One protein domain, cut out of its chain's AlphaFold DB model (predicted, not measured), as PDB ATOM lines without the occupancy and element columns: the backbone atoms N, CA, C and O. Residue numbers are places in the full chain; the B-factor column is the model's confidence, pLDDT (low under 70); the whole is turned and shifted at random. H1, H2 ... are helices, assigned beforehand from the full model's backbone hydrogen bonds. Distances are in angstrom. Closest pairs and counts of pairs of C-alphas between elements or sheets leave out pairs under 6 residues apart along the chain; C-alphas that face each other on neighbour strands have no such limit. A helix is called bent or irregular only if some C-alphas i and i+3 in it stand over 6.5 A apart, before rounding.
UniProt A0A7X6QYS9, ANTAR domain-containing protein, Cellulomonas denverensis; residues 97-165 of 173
ATOM      1  N   THR A  97     184.859 190.047 138.918       65.44
ATOM      2  CA  THR A  97     183.851 188.982 139.055       65.44
ATOM      3  C   THR A  97     184.096 188.155 140.317       65.44
ATOM      4  O   THR A  97     183.166 187.854 141.059       65.44
ATOM      5  N   SER A  98     185.357 187.857 140.644       60.44
ATOM      6  CA  SER A  98     185.697 187.134 141.871       60.44
ATOM      7  C   SER A  98     185.423 187.944 143.148       60.44
ATOM      8  O   SER A  98     185.219 187.342 144.201       60.44
ATOM      9  N   ARG A  99     185.430 189.284 143.089       63.34
ATOM     10  CA  ARG A  99     185.057 190.180 144.202       63.34
ATOM     11  C   ARG A  99     183.543 190.425 144.284       63.34
ATOM     12  O   ARG A  99     183.063 190.818 145.342       63.34
ATOM     13  N   SER A 100     182.796 190.120 143.220       77.00
ATOM     14  CA  SER A 100     181.358 190.391 143.080       77.00
ATOM     15  C   SER A 100     180.494 189.794 144.192       77.00
ATOM     16  O   SER A 100     179.581 190.458 144.667       77.00
ATOM     17  N   VAL A 101     180.758 188.557 144.627       88.81
ATOM     18  CA  VAL A 101     179.842 187.859 145.551       88.81
ATOM     19  C   VAL A 101     179.831 188.473 146.956       88.81
ATOM     20  O   VAL A 101     178.784 188.556 147.589       88.81
ATOM     21  N   ILE A 102     180.983 188.966 147.429       90.12
ATOM     22  CA  ILE A 102     181.079 189.632 148.735       90.12
ATOM     23  C   ILE A 102     180.377 190.985 148.673       90.12
ATOM     24  O   ILE A 102     179.580 191.276 149.552       90.12
ATOM     25  N   GLU A 103     180.605 191.777 147.623       91.88
ATOM     26  CA  GLU A 103     179.937 193.075 147.457       91.88
ATOM     27  C   GLU A 103     178.411 192.930 147.299       91.88
ATOM     28  O   GLU A 103     177.649 193.712 147.866       91.88
ATOM     29  N   GLN A 104     177.937 191.888 146.608       90.50
ATOM     30  CA  GLN A 104     176.506 191.560 146.528       90.50
ATOM     31  C   GLN A 104     175.925 191.200 147.901       90.50
ATOM     32  O   GLN A 104     174.870 191.715 148.278       90.50
ATOM     33  N   ALA A 105     176.626 190.362 148.672       91.19
ATOM     34  CA  ALA A 105     176.222 190.036 150.035       91.19
ATOM     35  C   ALA A 105     176.228 191.279 150.940       91.19
ATOM     36  O   ALA A 105     175.286 191.477 151.702       91.19
ATOM     37  N   VAL A 106     177.233 192.155 150.822       93.12
ATOM     38  CA  VAL A 106     177.285 193.443 151.534       93.12
ATOM     39  C   VAL A 106     176.074 194.297 151.181       93.12
ATOM     40  O   VAL A 106     175.436 194.820 152.089       93.12
ATOM     41  N   GLY A 107     175.698 194.391 149.902       91.69
ATOM     42  CA  GLY A 107     174.498 195.109 149.469       91.69
ATOM     43  C   GLY A 107     173.208 194.545 150.077       91.69
ATOM     44  O   GLY A 107     172.385 195.302 150.591       91.69
ATOM     45  N   ALA A 108     173.050 193.220 150.092       89.75
ATOM     46  CA  ALA A 108     171.899 192.561 150.710       89.75
ATOM     47  C   ALA A 108     171.835 192.772 152.234       89.75
ATOM     48  O   ALA A 108     170.769 193.054 152.796       89.75
ATOM     49  N   VAL A 109     172.978 192.673 152.916       88.88
ATOM     50  CA  VAL A 109     173.087 192.931 154.358       88.88
ATOM     51  C   VAL A 109     172.804 194.406 154.657       88.88
ATOM     52  O   VAL A 109     172.016 194.695 155.549       88.88
ATOM     53  N   ALA A 110     173.370 195.338 153.890       92.31
ATOM     54  CA  ALA A 110     173.123 196.773 154.028       92.31
ATOM     55  C   ALA A 110     171.633 197.107 153.875       92.31
ATOM     56  O   ALA A 110     171.063 197.799 154.719       92.31
ATOM     57  N   PHE A 111     170.984 196.551 152.848       87.62
ATOM     58  CA  PHE A 111     169.553 196.725 152.601       87.62
ATOM     59  C   PHE A 111     168.692 196.183 153.753       87.62
ATOM     60  O   PHE A 111     167.832 196.890 154.278       87.62
ATOM     61  N   SER A 112     168.937 194.943 154.182       85.44
ATOM     62  CA  SER A 112     168.144 194.292 155.235       85.44
ATOM     63  C   SER A 112     168.333 194.930 156.614       85.44
ATOM     64  O   SER A 112     167.354 195.146 157.337       85.44
ATOM     65  N   GLN A 113     169.573 195.280 156.959       85.19
ATOM     66  CA  GLN A 113     169.951 195.877 158.240       85.19
ATOM     67  C   GLN A 113     169.798 197.405 158.262       85.19
ATOM     68  O   GLN A 113     170.029 198.007 159.307       85.19
ATOM     69  N   GLN A 114     169.405 198.022 157.138       90.25
ATOM     70  CA  GLN A 114     169.256 199.475 156.972       90.25
ATOM     71  C   GLN A 114     170.511 200.243 157.418       90.25
ATOM     72  O   GLN A 114     170.443 201.200 158.189       90.25
ATOM     73  N   THR A 115     171.673 199.789 156.954       92.00
ATOM     74  CA  THR A 115     172.982 200.341 157.324       92.00
ATOM     75  C   THR A 115     173.830 200.624 156.085       92.00
ATOM     76  O   THR A 115     173.450 200.257 154.973       92.00
ATOM     77  N   ASP A 116     174.960 201.307 156.253       92.50
ATOM     78  CA  ASP A 116     175.862 201.610 155.143       92.50
ATOM     79  C   ASP A 116     176.746 200.396 154.766       92.50
ATOM     80  O   ASP A 116     176.896 199.454 155.554       92.50
ATOM     81  N   PRO A 117     177.328 200.359 153.550       93.44
ATOM     82  CA  PRO A 117     178.158 199.232 153.120       93.44
ATOM     83  C   PRO A 117     179.345 198.911 154.054       93.44
ATOM     84  O   PRO A 117     179.577 197.727 154.309       93.44
ATOM     85  N   PRO A 118     180.075 199.894 154.627       95.44
ATOM     86  CA  PRO A 118     181.119 199.613 155.616       95.44
ATOM     87  C   PRO A 118     180.609 198.883 156.866       95.44
ATOM     88  O   PRO A 118     181.218 197.896 157.290       95.44
ATOM     89  N   ALA A 119     179.487 199.318 157.448       94.69
ATOM     90  CA  ALA A 119     178.894 198.659 158.608       94.69
ATOM     91  C   ALA A 119     178.334 197.272 158.255       94.69
ATOM     92  O   ALA A 119     178.517 196.319 159.015       94.69
ATOM     93  N   ALA A 120     177.721 197.117 157.081       94.06
ATOM     94  CA  ALA A 120     177.256 195.825 156.583       94.06
ATOM     95  C   ALA A 120     178.409 194.830 156.375       94.06
ATOM     96  O   ALA A 120     178.298 193.666 156.764       94.06
ATOM     97  N   PHE A 121     179.543 195.282 155.835       93.56
ATOM     98  CA  PHE A 121     180.741 194.454 155.716       93.56
ATOM     99  C   PHE A 121     181.291 194.041 157.088       93.56
ATOM    100  O   PHE A 121     181.679 192.887 157.273       93.56
ATOM    101  N   ALA A 122     181.271 194.940 158.078       93.44
ATOM    102  CA  ALA A 122     181.654 194.604 159.448       93.44
ATOM    103  C   ALA A 122     180.727 193.541 160.068       93.44
ATOM    104  O   ALA A 122     181.216 192.611 160.711       93.44
ATOM    105  N   LEU A 123     179.412 193.625 159.827       92.25
ATOM    106  CA  LEU A 123     178.439 192.611 160.252       92.25
ATOM    107  C   LEU A 123     178.682 191.259 159.573       92.25
ATOM    108  O   LEU A 123     178.691 190.231 160.248       92.25
ATOM    109  N   LEU A 124     178.922 191.262 158.260       90.69
ATOM    110  CA  LEU A 124     179.236 190.058 157.491       90.69
ATOM    111  C   LEU A 124     180.532 189.399 157.989       90.69
ATOM    112  O   LEU A 124     180.595 188.181 158.148       90.69
ATOM    113  N   ARG A 125     181.555 190.203 158.302       92.50
ATOM    114  CA  ARG A 125     182.812 189.727 158.890       92.50
ATOM    115  C   ARG A 125     182.601 189.128 160.278       92.50
ATOM    116  O   ARG A 125     183.151 188.066 160.551       92.50
ATOM    117  N   ALA A 126     181.818 189.781 161.137       90.50
ATOM    118  CA  ALA A 126     181.492 189.260 162.464       90.50
ATOM    119  C   ALA A 126     180.774 187.907 162.365       90.50
ATOM    120  O   ALA A 126     181.220 186.944 162.974       90.50
ATOM    121  N   ALA A 127     179.755 187.802 161.509       87.31
ATOM    122  CA  ALA A 127     179.037 186.551 161.276       87.31
ATOM    123  C   ALA A 127     179.942 185.430 160.727       87.31
ATOM    124  O   ALA A 127     179.824 184.285 161.148       87.31
ATOM    125  N   SER A 128     180.878 185.753 159.828       88.75
ATOM    126  CA  SER A 128     181.870 184.796 159.315       88.75
ATOM    127  C   SER A 128     182.798 184.269 160.412       88.75
ATOM    128  O   SER A 128     183.108 183.078 160.409       88.75
ATOM    129  N   MET A 129     183.214 185.125 161.354       88.31
ATOM    130  CA  MET A 129     184.009 184.708 162.513       88.31
ATOM    131  C   MET A 129     183.186 183.859 163.486       88.31
ATOM    132  O   MET A 129     183.664 182.808 163.902       88.31
ATOM    133  N   ASP A 130     181.954 184.278 163.797       87.56
ATOM    134  CA  ASP A 130     181.045 183.560 164.703       87.56
ATOM    135  C   ASP A 130     180.751 182.136 164.188       87.56
ATOM    136  O   ASP A 130     180.742 181.180 164.960       87.56
ATOM    137  N   ALA A 131     180.558 181.987 162.872       83.19
ATOM    138  CA  ALA A 131     180.297 180.709 162.209       83.19
ATOM    139  C   ALA A 131     181.569 179.916 161.844       83.19
ATOM    140  O   ALA A 131     181.468 178.788 161.367       83.19
ATOM    141  N   ASN A 132     182.762 180.491 162.038       89.44
ATOM    142  CA  ASN A 132     184.058 179.911 161.664       89.44
ATOM    143  C   ASN A 132     184.134 179.402 160.204       89.44
ATOM    144  O   ASN A 132     184.699 178.345 159.921       89.44
ATOM    145  N   ILE A 133     183.578 180.166 159.257       88.75
ATOM    146  CA  ILE A 133     183.650 179.865 157.819       88.75
ATOM    147  C   ILE A 133     184.281 181.020 157.042       88.75
ATOM    148  O   ILE A 133     184.147 182.177 157.450       88.75
ATOM    149  N   PRO A 134     184.940 180.763 155.893       89.12
ATOM    150  CA  PRO A 134     185.477 181.833 155.061       89.12
ATOM    151  C   PRO A 134     184.384 182.834 154.664       89.12
ATOM    152  O   PRO A 134     183.338 182.436 154.156       89.12
ATOM    153  N   ILE A 135     184.643 184.138 154.815       89.50
ATOM    154  CA  ILE A 135     183.668 185.206 154.502       89.50
ATOM    155  C   ILE A 135     183.098 185.102 153.082       89.50
ATOM    156  O   ILE A 135     181.944 185.438 152.840       89.50
ATOM    157  N   ARG A 136     183.893 184.583 152.141       88.19
ATOM    158  CA  ARG A 136     183.456 184.314 150.771       88.19
ATOM    159  C   ARG A 136     182.393 183.213 150.707       88.19
ATOM    160  O   ARG A 136     181.438 183.377 149.968       88.19
ATOM    161  N   ALA A 137     182.540 182.136 151.479       88.44
ATOM    162  CA  ALA A 137     181.548 181.063 151.545       88.44
ATOM    163  C   ALA A 137     180.233 181.565 152.163       88.44
ATOM    164  O   ALA A 137     179.162 181.295 151.628       88.44
ATOM    165  N   LEU A 138     180.323 182.376 153.224       89.25
ATOM    166  CA  LEU A 138     179.158 183.033 153.821       89.25
ATOM    167  C   LEU A 138     178.453 183.967 152.825       89.25
ATOM    168  O   LEU A 138     177.234 183.933 152.696       89.25
ATOM    169  N   ALA A 139     179.218 184.787 152.102       90.62
ATOM    170  CA  ALA A 139     178.679 185.680 151.084       90.62
ATOM    171  C   ALA A 139     177.965 184.915 149.960       90.62
ATOM    172  O   ALA A 139     176.870 185.305 149.568       90.62
ATOM    173  N   THR A 140     178.548 183.810 149.482       90.12
ATOM    174  CA  THR A 140     177.910 182.930 148.495       90.12
ATOM    175  C   THR A 140     176.576 182.394 149.005       90.12
ATOM    176  O   THR A 140     175.573 182.569 148.323       90.12
ATOM    177  N   ALA A 141     176.538 181.847 150.226       88.06
ATOM    178  CA  ALA A 141     175.305 181.321 150.813       88.06
ATOM    179  C   ALA A 141     174.200 182.388 150.918       88.06
ATOM    180  O   ALA A 141     173.034 182.106 150.654       88.06
ATOM    181  N   ILE A 142     174.564 183.632 151.258       88.12
ATOM    182  CA  ILE A 142     173.624 184.761 151.273       88.12
ATOM    183  C   ILE A 142     173.090 185.049 149.875       88.12
ATOM    184  O   ILE A 142     171.878 185.127 149.703       88.12
ATOM    185  N   VAL A 143     173.972 185.211 148.886       89.62
ATOM    186  CA  VAL A 143     173.576 185.570 147.518       89.62
ATOM    187  C   VAL A 143     172.712 184.483 146.877       89.62
ATOM    188  O   VAL A 143     171.724 184.812 146.223       89.62
ATOM    189  N   GLU A 144     173.033 183.208 147.098       89.00
ATOM    190  CA  GLU A 144     172.258 182.067 146.590       89.00
ATOM    191  C   GLU A 144     170.865 181.965 147.225       89.00
ATOM    192  O   GLU A 144     169.924 181.570 146.542       89.00
ATOM    193  N   ALA A 145     170.700 182.385 148.484       86.06
ATOM    194  CA  ALA A 145     169.402 182.394 149.162       86.06
ATOM    195  C   ALA A 145     168.491 183.568 148.742       86.06
ATOM    196  O   ALA A 145     167.272 183.499 148.915       86.06
ATOM    197  N   LEU A 146     169.035 184.658 148.178       83.75
ATOM    198  CA  LEU A 146     168.259 185.872 147.856       83.75
ATOM    199  C   LEU A 146     167.014 185.644 146.978       83.75
ATOM    200  O   LEU A 146     165.977 186.234 147.297       83.75
ATOM    201  N   PRO A 147     167.047 184.823 145.908       82.62
ATOM    202  CA  PRO A 147     165.865 184.576 145.081       82.62
ATOM    203  C   PRO A 147     164.687 183.980 145.865       82.62
ATOM    204  O   PRO A 147     163.536 184.296 145.568       82.62
ATOM    205  N   GLU A 148     164.964 183.158 146.882       78.62
ATOM    206  CA  GLU A 148     163.949 182.508 147.725       78.62
ATOM    207  C   GLU A 148     163.426 183.439 148.830       78.62
ATOM    208  O   GLU A 148     162.254 183.386 149.219       78.62
ATOM    209  N   LEU A 149     164.289 184.336 149.316       70.00
ATOM    210  CA  LEU A 149     163.947 185.349 150.315       70.00
ATOM    211  C   LEU A 149     163.077 186.469 149.715       70.00
ATOM    212  O   LEU A 149     162.244 187.046 150.415       70.00
ATOM    213  N   GLY A 150     163.215 186.743 148.415       65.56
ATOM    214  CA  GLY A 150     162.490 187.811 147.726       65.56
ATOM    215  C   GLY A 150     162.867 189.212 148.235       65.56
ATOM    216  O   GLY A 150     163.854 189.397 148.939       65.56
ATOM    217  N   ALA A 151     162.064 190.229 147.902       64.50
ATOM    218  CA  ALA A 151     162.292 191.617 148.342       64.50
ATOM    219  C   ALA A 151     161.898 191.885 149.817       64.50
ATOM    220  O   ALA A 151     161.745 193.037 150.224       64.50
ATOM    221  N   ASP A 152     161.695 190.835 150.616       71.88
ATOM    222  CA  ASP A 152     161.256 190.925 152.008       71.88
ATOM    223  C   ASP A 152     162.469 191.034 152.942       71.88
ATOM    224  O   ASP A 152     163.122 190.044 153.287       71.88
ATOM    225  N   ALA A 153     162.772 192.265 153.360       68.00
ATOM    226  CA  ALA A 153     163.900 192.562 154.239       68.00
ATOM    227  C   ALA A 153     163.881 191.733 155.536       68.00
ATOM    228  O   ALA A 153     164.945 191.383 156.041       68.00
ATOM    229  N   GLU A 154     162.706 191.371 156.060       74.25
ATOM    230  CA  GLU A 154     162.592 190.606 157.305       74.25
ATOM    231  C   GLU A 154     163.002 189.138 157.125       74.25
ATOM    232  O   GLU A 154     163.590 188.534 158.025       74.25
ATOM    233  N   ARG A 155     162.777 188.561 155.938       71.31
ATOM    234  CA  ARG A 155     163.271 187.213 155.618       71.31
ATOM    235  C   ARG A 155     164.788 187.189 155.527       71.31
ATOM    236  O   ARG A 155     165.409 186.287 156.085       71.31
ATOM    237  N   VAL A 156     165.383 188.206 154.902       68.56
ATOM    238  CA  VAL A 156     166.845 188.349 154.831       68.56
ATOM    239  C   VAL A 156     167.448 188.464 156.235       68.56
ATOM    240  O   VAL A 156     168.408 187.761 156.544       68.56
ATOM    241  N   ARG A 157     166.848 189.264 157.132       71.75
ATOM    242  CA  ARG A 157     167.294 189.358 158.537       71.75
ATOM    243  C   ARG A 157     167.251 188.019 159.262       71.75
ATOM    244  O   ARG A 157     168.194 187.684 159.977       71.75
ATOM    245  N   ARG A 158     166.170 187.253 159.089       78.19
ATOM    246  CA  ARG A 158     166.007 185.938 159.727       78.19
ATOM    247  C   ARG A 158     167.074 184.952 159.270       78.19
ATOM    248  O   ARG A 158     167.713 184.333 160.112       78.19
ATOM    249  N   PHE A 159     167.306 184.874 157.965       74.25
ATOM    250  CA  PHE A 159     168.340 184.022 157.387       74.25
ATOM    251  C   PHE A 159     169.738 184.373 157.923       74.25
ATOM    252  O   PHE A 159     170.483 183.502 158.370       74.25
ATOM    253  N   LEU A 160     170.073 185.668 157.992       69.56
ATOM    254  CA  LEU A 160     171.331 186.126 158.596       69.56
ATOM    255  C   LEU A 160     171.439 185.763 160.083       69.56
ATOM    256  O   LEU A 160     172.528 185.451 160.564       69.56
ATOM    257  N   ALA A 161     170.335 185.802 160.829       75.12
ATOM    258  CA  ALA A 161     170.318 185.394 162.232       75.12
ATOM    259  C   ALA A 161     170.497 183.877 162.409       75.12
ATOM    260  O   ALA A 161     171.082 183.449 163.403       75.12
ATOM    261  N   GLU A 162     170.017 183.067 161.465       78.19
ATOM    262  CA  GLU A 162     170.198 181.611 161.449       78.19
ATOM    263  C   GLU A 162     171.643 181.223 161.135       78.19
ATOM    264  O   GLU A 162     172.208 180.408 161.857       78.19
ATOM    265  N   LEU A 163     172.286 181.890 160.172       68.25
ATOM    266  CA  LEU A 163     173.706 181.687 159.843       68.25
ATOM    267  C   LEU A 163     174.667 181.984 161.005       68.25
ATOM    268  O   LEU A 163     175.783 181.477 161.031       68.25
ATOM    269  N   ARG A 164     174.255 182.829 161.960       64.44
ATOM    270  CA  ARG A 164     175.051 183.187 163.150       64.44
ATOM    271  C   ARG A 164     174.868 182.218 164.311       64.44
ATOM    272  O   ARG A 164     175.589 182.324 165.302       64.44
ATOM    273  N   LYS A 165     173.896 181.307 164.241       58.91
ATOM    274  CA  LYS A 165     173.748 180.262 165.251       58.91
ATOM    275  C   LYS A 165     174.753 179.164 164.902       58.91
ATOM    276  O   LYS A 165     174.632 178.591 163.824       58.91
TER     277      LYS A 165
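AT A GLANCE: This is residues 97 to 165 of the 173 residues of the protein "ANTAR domain-containing protein" of Cellulomonas denverensis (UniProt A0A7X6QYS9). Four helices, mostly crossed, are folded into a small, rounded, compact body in which H1 and H3 cross at a steep angle and form the core, and H2 and H4 pack on them. H2 packs about perpendicular on the later part of H1, while H4 folds back from the end of H3 as a helical hairpin and meets the last residues of H1; H2 and H4 run roughly the same way but hardly meet. The printed part has 69 residues, with H1, H2, H3 and H4 in that order along the chain and no named strand; the class is all helix. The radius of gyration of the C-alphas is 10.7 A, and the C-alphas span 29 by 26 by 22 A.

IN THESE COORDINATES: The longest helix, H1, holds residues 97 to 113 and runs 24.7 A from C-alpha 97 at (183.851, 188.982, 139.055) to C-alpha 113 at (169.951, 195.877, 158.240). It is only just irregular, with C-alphas 98 and 101 7.0 A apart. H2 is residues 117 to 130, 19.7 A long. H3 is residues 135 to 149, 20.2 A long, and is irregular, with C-alphas 144 and 147 7.0 A apart. H4 is residues 153 to 163, 15.7 A long, and ends with C-alpha 163 at (173.706, 181.687, 159.843).

HOW THE PARTS SIT: H1 and H3 are the hub, touching three helices each. With residues 101 to 108 alone, H1 touches H3 at a steep tilt of 60 degrees, the same way; their closest C-alphas, of Ala 105 and Ala 139, are 5.1 A apart. With residues 106 to 113 alone, H1 touches H2, about perpendicular at 82 degrees; the closest C-alphas, of Ala 110 and Ala 120, are 5.0 A apart. With residues 108 to 113 alone, H1 touches H4 at a steep tilt of 67 degrees, opposite ways; the closest C-alphas are those of Ser 112 and Ala 153, 4.7 A. H2, with residues 124 to 128 alone, touches residues 135 to 139 of H3, only just about perpendicular at 72 degrees; the C-alphas of Ser 128 and Ile 135 are closest, 5.2 A. H3 and H4 form a hairpin and touch at 41 degrees, a steep tilt, opposite ways; their closest C-alphas, of Leu 149 and Arg 155, are 5.7 A apart. H2 and H4 are close but not clearly touching, at a shallow tilt of 31 degrees, the same way, with the closest C-alphas, of Ala 127 and Leu 163, 7.4 A apart. In H2 and H4 every O i to N i+4 pair is within hydrogen-bond range; in H1 11 of 13 are, and in H3 9 of 11.

THE WHOLE: The C-alphas of Thr 97 and Lys 165, the first and last printed, are the two farthest apart, at 29.4 A. The printed part has no cut, and the links H1 to H2, H2 to H3 and H3 to H4 are tight. The mean pLDDT of the printed part is 83.4; it is under 70 at residues 97 to 99, 150 to 151, 153, 156, 160 and 163 to 165.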